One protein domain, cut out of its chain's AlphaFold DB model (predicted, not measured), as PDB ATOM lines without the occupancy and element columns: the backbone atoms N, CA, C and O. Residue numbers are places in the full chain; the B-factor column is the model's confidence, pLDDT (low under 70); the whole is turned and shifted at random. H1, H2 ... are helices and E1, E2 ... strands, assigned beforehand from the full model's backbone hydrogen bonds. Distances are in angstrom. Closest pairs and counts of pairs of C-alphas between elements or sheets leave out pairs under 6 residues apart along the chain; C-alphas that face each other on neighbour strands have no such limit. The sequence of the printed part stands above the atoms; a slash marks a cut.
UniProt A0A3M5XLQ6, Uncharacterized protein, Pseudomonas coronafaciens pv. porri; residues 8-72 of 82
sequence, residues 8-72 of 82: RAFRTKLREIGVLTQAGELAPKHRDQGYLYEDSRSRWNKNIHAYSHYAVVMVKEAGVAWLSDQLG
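What this domain is: This is residues 8 to 72 of the 82 residues of an uncharacterized protein of Pseudomonas coronafaciens pv. porri (UniProt A0A3M5XLQ6). A long two-stranded hairpin, E1 and E2, makes the longest axis, with its turn at residues 46 to 49 at one end and three small helices gathered loosely toward the other. H3 follows E2 at that end and folds back toward H1, while short H2 leads into E1. The printed part has 65 residues, with the order H1, H2, E1, E2, H3 and one antiparallel sheet, E1 - E2; the class is mixed, helices and strands. It is only just loose, close to compact, with a radius of gyration of the C-alphas of 13.3 A and spans of 42 by 22 by 18 A.

Where its parts are: H1, residues 8 to 16, begins at C-alpha 8 (6.895, 8.291, -56.025) and is 12.6 A long. H2 is residues 28 to 31. E1, residues 36 to 45, covers 27.0 A, and E2, residues 50 to 59, covers 28.9 A. H3, residues 61 to 71, is 15.7 A long and ends at C-alpha 71 (20.703, 3.123, -56.496).

How they stand to each other: E1 and E2 form a hairpin, antiparallel at 157 degrees, with N 41 and O 54 at 2.8 A and N 58 and O 37 at 2.8 A, within hydrogen-bond range. The closest C-alphas of H2 and E1, Arg 31 and Tyr 37, are 6.3 A apart; those of E1 and H3, Leu 36 and Gly 63, 6.2 A. H1 and H3 are close but not clearly touching, about perpendicular at 75 degrees, with C-alphas 13 and 71 closest at 7.8 A. H1 is apart from E1, E2 and H2. Every O i to N i+4 pair is within hydrogen-bond range in H1, 6 of 7 in H3, and H2 is too short for one.

The domain as a whole: The farthest C-alphas, His 49 and Gly 72, are 42.4 A apart. The printed part has no cut. The link from H1 to H2, 11 residues, is long. Residues 32 and 72 have pLDDT under 70.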
ATOM      1  N   ARG A   8       7.502   9.442 -56.700       77.56
ATOM      2  CA  ARG A   8       6.895   8.291 -56.025       77.56
ATOM      3  C   ARG A   8       7.763   7.036 -56.129       77.56
ATOM      4  O   ARG A   8       7.955   6.371 -55.120       77.56
ATOM      5  N   ALA A   9       8.305   6.751 -57.314       77.19
ATOM      6  CA  ALA A   9       9.196   5.612 -57.538       77.19
ATOM      7  C   ALA A   9      10.510   5.778 -56.763       77.19
ATOM      8  O   ALA A   9      10.958   4.845 -56.103       77.19
ATOM      9  N   PHE A  10      11.056   6.997 -56.756       77.88
ATOM     10  CA  PHE A  10      12.228   7.341 -55.958       77.88
ATOM     11  C   PHE A  10      11.993   7.099 -54.460       77.88
ATOM     12  O   PHE A  10      12.779   6.414 -53.818       77.88
ATOM     13  N   ARG A  11      10.861   7.558 -53.904       77.94
ATOM     14  CA  ARG A  11      10.513   7.276 -52.499       77.94
ATOM     15  C   ARG A  11      10.370   5.786 -52.197       77.94
ATOM     16  O   ARG A  11      10.775   5.365 -51.120       77.94
ATOM     17  N   THR A  12       9.795   4.998 -53.104       81.94
ATOM     18  CA  THR A  12       9.700   3.542 -52.917       81.94
ATOM     19  C   THR A  12      11.086   2.911 -52.852       81.94
ATOM     20  O   THR A  12      11.375   2.219 -51.882       81.94
ATOM     21  N   LYS A  13      11.973   3.244 -53.795       80.25
ATOM     22  CA  LYS A  13      13.373   2.796 -53.796       80.25
ATOM     23  C   LYS A  13      14.104   3.166 -52.507       80.25
ATOM     24  O   LYS A  13      14.770   2.322 -51.924       80.25
ATOM     25  N   LEU A  14      13.927   4.397 -52.022       80.00
ATOM     26  CA  LEU A  14      14.521   4.836 -50.757       80.00
ATOM     27  C   LEU A  14      14.025   4.029 -49.543       80.00
ATOM     28  O   LEU A  14      14.779   3.851 -48.588       80.00
ATOM     29  N   ARG A  15      12.783   3.528 -49.562       84.44
ATOM     30  CA  ARG A  15      12.295   2.594 -48.533       84.44
ATOM     31  C   ARG A  15      12.884   1.196 -48.701       84.44
ATOM     32  O   ARG A  15      13.229   0.580 -47.704       84.44
ATOM     33  N   GLU A  16      13.029   0.716 -49.936       83.62
ATOM     34  CA  GLU A  16      13.623  -0.599 -50.235       83.62
ATOM     35  C   GLU A  16      15.070  -0.704 -49.736       83.62
ATOM     36  O   GLU A  16      15.428  -1.693 -49.106       83.62
ATOM     37  N   ILE A  17      15.884   0.339 -49.932       81.56
ATOM     38  CA  ILE A  17      17.268   0.397 -49.415       81.56
ATOM     39  C   ILE A  17      17.335   0.751 -47.914       81.56
ATOM     40  O   ILE A  17      18.410   0.859 -47.321       81.56
ATOM     41  N   GLY A  18      16.181   0.968 -47.277       81.50
ATOM     42  CA  GLY A  18      16.070   1.301 -45.859       81.50
ATOM     43  C   GLY A  18      16.604   2.686 -45.491       81.50
ATOM     44  O   GLY A  18      16.966   2.896 -44.335       81.50
ATOM     45  N   VAL A  19      16.690   3.618 -46.445       83.69
ATOM     46  CA  VAL A  19      17.007   5.030 -46.174       83.69
ATOM     47  C   VAL A  19      15.821   5.730 -45.525       83.69
ATOM     48  O   VAL A  19      15.994   6.497 -44.580       83.69
ATOM     49  N   LEU A  20      14.616   5.436 -46.014       83.75
ATOM     50  CA  LEU A  20      13.371   5.909 -45.424       83.75
ATOM     51  C   LEU A  20      12.681   4.800 -44.636       83.75
ATOM     52  O   LEU A  20      12.680   3.638 -45.042       83.75
ATOM     53  N   THR A  21      12.019   5.180 -43.549       82.00
ATOM     54  CA  THR A  21      11.088   4.313 -42.826       82.00
ATOM     55  C   THR A  21       9.824   4.068 -43.658       82.00
ATOM     56  O   THR A  21       9.556   4.744 -44.659       82.00
ATOM     57  N   GLN A  22       8.984   3.121 -43.231       76.81
ATOM     58  CA  GLN A  22       7.687   2.873 -43.874       76.81
ATOM     59  C   GLN A  22       6.802   4.138 -43.893       76.81
ATOM     60  O   GLN A  22       6.105   4.385 -44.881       76.81
ATOM     61  N   ALA A  23       6.911   4.981 -42.860       73.25
ATOM     62  CA  ALA A  23       6.236   6.276 -42.754       73.25
ATOM     63  C   ALA A  23       6.799   7.349 -43.712       73.25
ATOM     64  O   ALA A  23       6.135   8.349 -43.980       73.25
ATOM     65  N   GLY A  24       7.974   7.121 -44.308       73.25
ATOM     66  CA  GLY A  24       8.648   8.082 -45.186       73.25
ATOM     67  C   GLY A  24       9.542   9.082 -44.451       73.25
ATOM     68  O   GLY A  24       9.937  10.077 -45.055       73.25
ATOM     69  N   GLU A  25       9.851   8.810 -43.186       80.44
ATOM     70  CA  GLU A  25      10.796   9.567 -42.361       80.44
ATOM     71  C   GLU A  25      12.220   9.056 -42.589       80.44
ATOM     72  O   GLU A  25      12.410   7.938 -43.080       80.44
ATOM     73  N   LEU A  26      13.229   9.858 -42.256       82.12
ATOM     74  CA  LEU A  26      14.617   9.445 -42.412       82.12
ATOM     75  C   LEU A  26      14.953   8.382 -41.360       82.12
ATOM     76  O   LEU A  26      14.733   8.577 -40.166       82.12
ATOM     77  N   ALA A  27      15.500   7.242 -41.789       81.75
ATOM     78  CA  ALA A  27      15.889   6.206 -40.842       81.75
ATOM     79  C   ALA A  27      16.989   6.742 -39.897       81.75
ATOM     80  O   ALA A  27      17.952   7.343 -40.386       81.75
ATOM     81  N   PRO A  28      16.918   6.486 -38.574       75.38
ATOM     82  CA  PRO A  28      17.861   7.039 -37.594       75.38
ATOM     83  C   PRO A  28      19.331   6.790 -37.952       75.38
ATOM     84  O   PRO A  28      20.159   7.687 -37.845       75.38
ATOM     85  N   LYS A  29      19.633   5.608 -38.507       77.44
ATOM     86  CA  LYS A  29      20.968   5.216 -38.991       77.44
ATOM     87  C   LYS A  29      21.583   6.151 -40.044       77.44
ATOM     88  O   LYS A  29      22.798   6.170 -40.195       77.44
ATOM     89  N   HIS A  30      20.763   6.895 -40.787       74.69
ATOM     90  CA  HIS A  30      21.205   7.813 -41.840       74.69
ATOM     91  C   HIS A  30      21.082   9.288 -41.434       74.69
ATOM     92  O   HIS A  30      21.553  10.153 -42.170       74.69
ATOM     93  N   ARG A  31      20.489   9.584 -40.268       70.69
ATOM     94  CA  ARG A  31      20.310  10.953 -39.761       70.69
ATOM     95  C   ARG A  31      21.645  11.616 -39.419       70.69
ATOM     96  O   ARG A  31      21.852  12.776 -39.756       70.69
ATOM     97  N   ASP A  32      22.566  10.847 -38.845       67.81
ATOM     98  CA  ASP A  32      23.861  11.352 -38.367       67.81
ATOM     99  C   ASP A  32      24.996  11.201 -39.392       67.81
ATOM    100  O   ASP A  32      26.084  11.737 -39.208       67.81
ATOM    101  N   GLN A  33      24.751  10.522 -40.519       73.62
ATOM    102  CA  GLN A  33      25.762  10.317 -41.568       73.62
ATOM    103  C   GLN A  33      26.036  11.574 -42.407       73.62
ATOM    104  O   GLN A  33      26.950  11.587 -43.224       73.62
ATOM    105  N   GLY A  34      25.240  12.634 -42.241       73.75
ATOM    106  CA  GLY A  34      25.497  13.926 -42.871       73.75
ATOM    107  C   GLY A  34      25.159  14.016 -44.363       73.75
ATOM    108  O   GLY A  34      25.337  15.095 -44.921       73.75
ATOM    109  N   TYR A  35      24.628  12.961 -44.990       78.81
ATOM    110  CA  TYR A  35      24.209  12.936 -46.403       78.81
ATOM    111  C   TYR A  35      22.774  13.422 -46.634       78.81
ATOM    112  O   TYR A  35      22.444  13.978 -47.683       78.81
ATOM    113  N   LEU A  36      21.913  13.209 -45.643       82.50
ATOM    114  CA  LEU A  36      20.480  13.468 -45.697       82.50
ATOM    115  C   LEU A  36      20.084  14.246 -44.448       82.50
ATOM    116  O   LEU A  36      20.681  14.068 -43.388       82.50
ATOM    117  N   TYR A  37      19.078  15.100 -44.567       80.94
ATOM    118  CA  TYR A  37      18.433  15.697 -43.406       80.94
ATOM    119  C   TYR A  37      16.924  15.660 -43.569       80.94
ATOM    120  O   TYR A  37      16.389  15.585 -44.678       80.94
ATOM    121  N   GLU A  38      16.244  15.685 -42.436       82.44
ATOM    122  CA  GLU A  38      14.797  15.677 -42.374       82.44
ATOM    123  C   GLU A  38      14.302  17.037 -41.898       82.44
ATOM    124  O   GLU A  38      14.741  17.535 -40.863       82.44
ATOM    125  N   ASP A  39      13.382  17.619 -42.658       83.38
ATOM    126  CA  ASP A  39      12.605  18.789 -42.268       83.38
ATOM    127  C   ASP A  39      11.201  18.323 -41.862       83.38
ATOM    128  O   ASP A  39      10.371  17.962 -42.708       83.38
ATOM    129  N   SER A  40      10.960  18.253 -40.553       83.06
ATOM    130  CA  SER A  40       9.686  17.816 -39.989       83.06
ATOM    131  C   SER A  40       8.654  18.938 -40.115       83.06
ATOM    132  O   SER A  40       8.755  19.988 -39.484       83.06
ATOM    133  N   ARG A  41       7.619  18.705 -40.924       85.88
ATOM    134  CA  ARG A  41       6.558  19.674 -41.201       85.88
ATOM    135  C   ARG A  41       5.242  19.231 -40.593       85.88
ATOM    136  O   ARG A  41       4.950  18.047 -40.454       85.88
ATOM    137  N   SER A  42       4.413  20.217 -40.283       88.62
ATOM    138  CA  SER A  42       3.066  20.003 -39.768       88.62
ATOM    139  C   SER A  42       2.079  20.790 -40.615       88.62
ATOM    140  O   SER A  42       2.316  21.954 -40.931       88.62
ATOM    141  N   ARG A  43       0.964  20.164 -40.992       90.88
ATOM    142  CA  ARG A  43      -0.139  20.833 -41.694       90.88
ATOM    143  C   ARG A  43      -1.451  20.545 -40.995       90.88
ATOM    144  O   ARG A  43      -1.711  19.402 -40.627       90.88
ATOM    145  N   TRP A  44      -2.302  21.553 -40.865       91.81
ATOM    146  CA  TRP A  44      -3.672  21.320 -40.428       91.81
ATOM    147  C   TRP A  44      -4.423  20.523 -41.498       91.81
ATOM    148  O   TRP A  44      -4.481  20.928 -42.665       91.81
ATOM    149  N   ASN A  45      -4.982  19.378 -41.120       89.69
ATOM    150  CA  ASN A  45      -5.759  18.534 -42.009       89.69
ATOM    151  C   ASN A  45      -7.236  18.615 -41.628       89.69
ATOM    152  O   ASN A  45      -7.673  18.060 -40.622       89.69
ATOM    153  N   LYS A  46      -8.008  19.296 -42.481       91.62
ATOM    154  CA  LYS A  46      -9.441  19.526 -42.270       91.62
ATOM    155  C   LYS A  46     -10.256  18.231 -42.225       91.62
ATOM    156  O   LYS A  46     -11.272  18.214 -41.553       91.62
ATOM    157  N   ASN A  47      -9.804  17.160 -42.881       89.81
ATOM    158  CA  ASN A  47     -10.563  15.908 -42.965       89.81
ATOM    159  C   ASN A  47     -10.528  15.095 -41.664       89.81
ATOM    160  O   ASN A  47     -11.454  14.345 -41.393       89.81
ATOM    161  N   ILE A  48      -9.456  15.226 -40.880       90.25
ATOM    162  CA  ILE A  48      -9.295  14.539 -39.587       90.25
ATOM    163  C   ILE A  48      -9.383  15.511 -38.405       90.25
ATOM    164  O   ILE A  48      -9.190  15.099 -37.268       90.25
ATOM    165  N   HIS A  49      -9.628  16.798 -38.681       92.00
ATOM    166  CA  HIS A  49      -9.642  17.885 -37.697       92.00
ATOM    167  C   HIS A  49      -8.427  17.881 -36.754       92.00
ATOM    168  O   HIS A  49      -8.540  18.170 -35.566       92.00
ATOM    169  N   ALA A  50      -7.254  17.544 -37.292       92.62
ATOM    170  CA  ALA A  50      -6.012  17.420 -36.541       92.62
ATOM    171  C   ALA A  50      -4.807  17.843 -37.390       92.62
ATOM    172  O   ALA A  50      -4.881  17.927 -38.623       92.62
ATOM    173  N   TYR A  51      -3.670  18.088 -36.737       87.81
ATOM    174  CA  TYR A  51      -2.405  18.304 -37.430       87.81
ATOM    175  C   TYR A  51      -1.869  16.978 -37.979       87.81
ATOM    176  O   TYR A  51      -1.724  15.992 -37.266       87.81
ATOM    177  N   SER A  52      -1.582  16.949 -39.278       86.12
ATOM    178  CA  SER A  52      -0.815  15.877 -39.904       86.12
ATOM    179  C   SER A  52       0.657  16.265 -39.903       86.12
ATOM    180  O   SER A  52       1.032  17.280 -40.499       86.12
ATOM    181  N   HIS A  53       1.472  15.440 -39.258       84.38
ATOM    182  CA  HIS A  53       2.921  15.582 -39.207       84.38
ATOM    183  C   HIS A  53       3.546  14.725 -40.306       84.38
ATOM    184  O   HIS A  53       3.134  13.585 -40.520       84.38
ATOM    185  N   TYR A  54       4.483  15.294 -41.058       80.44
ATOM    186  CA  TYR A  54       5.199  14.580 -42.103       80.44
ATOM    187  C   TYR A  54       6.617  15.112 -42.263       80.44
ATOM    188  O   TYR A  54       6.875  16.313 -42.223       80.44
ATOM    189  N   ALA A  55       7.524  14.188 -42.519       78.50
ATOM    190  CA  ALA A  55       8.914  14.451 -42.810       78.50
ATOM    191  C   ALA A  55       9.126  14.772 -44.293       78.50
ATOM    192  O   ALA A  55       8.699  14.018 -45.179       78.50
ATOM    193  N   VAL A  56       9.827  15.864 -44.589       81.56
ATOM    194  CA  VAL A  56      10.418  16.080 -45.911       81.56
ATOM    195  C   VAL A  56      11.899  15.753 -45.822       81.56
ATOM    196  O   VAL A  56      12.666  16.463 -45.181       81.56
ATOM    197  N   VAL A  57      12.300  14.667 -46.479       80.19
ATOM    198  CA  VAL A  57      13.710  14.287 -46.564       80.19
ATOM    199  C   VAL A  57      14.373  15.032 -47.708       80.19
ATOM    200  O   VAL A  57      13.927  14.967 -48.856       80.19
ATOM    201  N   MET A  58      15.444  15.730 -47.361       81.94
ATOM    202  CA  MET A  58      16.267  16.523 -48.253       81.94
ATOM    203  C   MET A  58      17.642  15.871 -48.373       81.94
ATOM    204  O   MET A  58      18.207  15.364 -47.402       81.94
ATOM    205  N   VAL A  59      18.180  15.887 -49.588       80.69
ATOM    206  CA  VAL A  59      19.492  15.326 -49.915       80.69
ATOM    207  C   VAL A  59      20.491  16.476 -49.974       80.69
ATOM    208  O   VAL A  59      20.229  17.477 -50.639       80.69
ATOM    209  N   LYS A  60      21.620  16.357 -49.271       81.88
ATOM    210  CA  LYS A  60      22.750  17.283 -49.438       81.88
ATOM    211  C   LYS A  60      23.529  16.924 -50.696       81.88
ATOM    212  O   LYS A  60      23.477  15.786 -51.141       81.88
ATOM    213  N   GLU A  61      24.320  17.852 -51.211       76.00
ATOM    214  CA  GLU A  61      25.120  17.638 -52.423       76.00
ATOM    215  C   GLU A  61      25.983  16.361 -52.354       76.00
ATOM    216  O   GLU A  61      25.883  15.498 -53.223       76.00
ATOM    217  N   ALA A  62      26.699  16.144 -51.244       75.31
ATOM    218  CA  ALA A  62      27.459  14.911 -51.002       75.31
ATOM    219  C   ALA A  62      26.581  13.642 -50.926       75.31
ATOM    220  O   ALA A  62      27.017  12.547 -51.273       75.31
ATOM    221  N   GLY A  63      25.327  13.782 -50.489       77.25
ATOM    222  CA  GLY A  63      24.362  12.687 -50.430       77.25
ATOM    223  C   GLY A  63      23.807  12.286 -51.795       77.25
ATOM    224  O   GLY A  63      23.301  11.174 -51.925       77.25
ATOM    225  N   VAL A  64      23.919  13.144 -52.815       75.56
ATOM    226  CA  VAL A  64      23.499  12.812 -54.182       75.56
ATOM    227  C   VAL A  64      24.404  11.728 -54.757       75.56
ATOM    228  O   VAL A  64      23.891  10.721 -55.229       75.56
ATOM    229  N   ALA A  65      25.728  11.890 -54.649       77.06
ATOM    230  CA  ALA A  65      26.691  10.884 -55.102       77.06
ATOM    231  C   ALA A  65      26.496   9.549 -54.366       77.06
ATOM    232  O   ALA A  65      26.377   8.501 -54.994       77.06
ATOM    233  N   TRP A  66      26.339   9.606 -53.040       82.19
ATOM    234  CA  TRP A  66      26.065   8.424 -52.224       82.19
ATOM    235  C   TRP A  66      24.765   7.707 -52.628       82.19
ATOM    236  O   TRP A  66      24.732   6.483 -52.738       82.19
ATOM    237  N   LEU A  67      23.684   8.455 -52.883       79.12
ATOM    238  CA  LEU A  67      22.421   7.877 -53.344       79.12
ATOM    239  C   LEU A  67      22.536   7.273 -54.740       79.12
ATOM    240  O   LEU A  67      21.937   6.230 -54.987       79.12
ATOM    241  N   SER A  68      23.275   7.909 -55.643       76.06
ATOM    242  CA  SER A  68      23.518   7.377 -56.983       76.06
ATOM    243  C   SER A  68      24.239   6.033 -56.941       76.06
ATOM    244  O   SER A  68      23.786   5.094 -57.596       76.06
ATOM    245  N   ASP A  69      25.272   5.910 -56.102       79.69
ATOM    246  CA  ASP A  69      25.994   4.651 -55.886       79.69
ATOM    247  C   ASP A  69      25.074   3.568 -55.304       79.69
ATOM    248  O   ASP A  69      25.042   2.441 -55.797       79.69
ATOM    249  N   GLN A  70      24.259   3.912 -54.296       76.50
ATOM    250  CA  GLN A  70      23.309   2.974 -53.679       76.50
ATOM    251  C   GLN A  70      22.190   2.534 -54.628       76.50
ATOM    252  O   GLN A  70      21.689   1.415 -54.534       76.50
ATOM    253  N   LEU A  71      21.764   3.412 -55.535       74.62
ATOM    254  CA  LEU A  71      20.703   3.123 -56.496       74.62
ATOM    255  C   LEU A  71      21.234   2.466 -57.775       74.62
ATOM    256  O   LEU A  71      20.423   2.042 -58.601       74.62
ATOM    257  N   GLY A  72      22.559   2.376 -57.942       69.56
ATOM    258  CA  GLY A  72      23.192   1.911 -59.176       69.56
ATOM    259  C   GLY A  72      22.832   2.786 -60.378       69.56
ATOM    260  O   GLY A  72      22.783   2.302 -61.507       69.56
TER     261      GLY A  72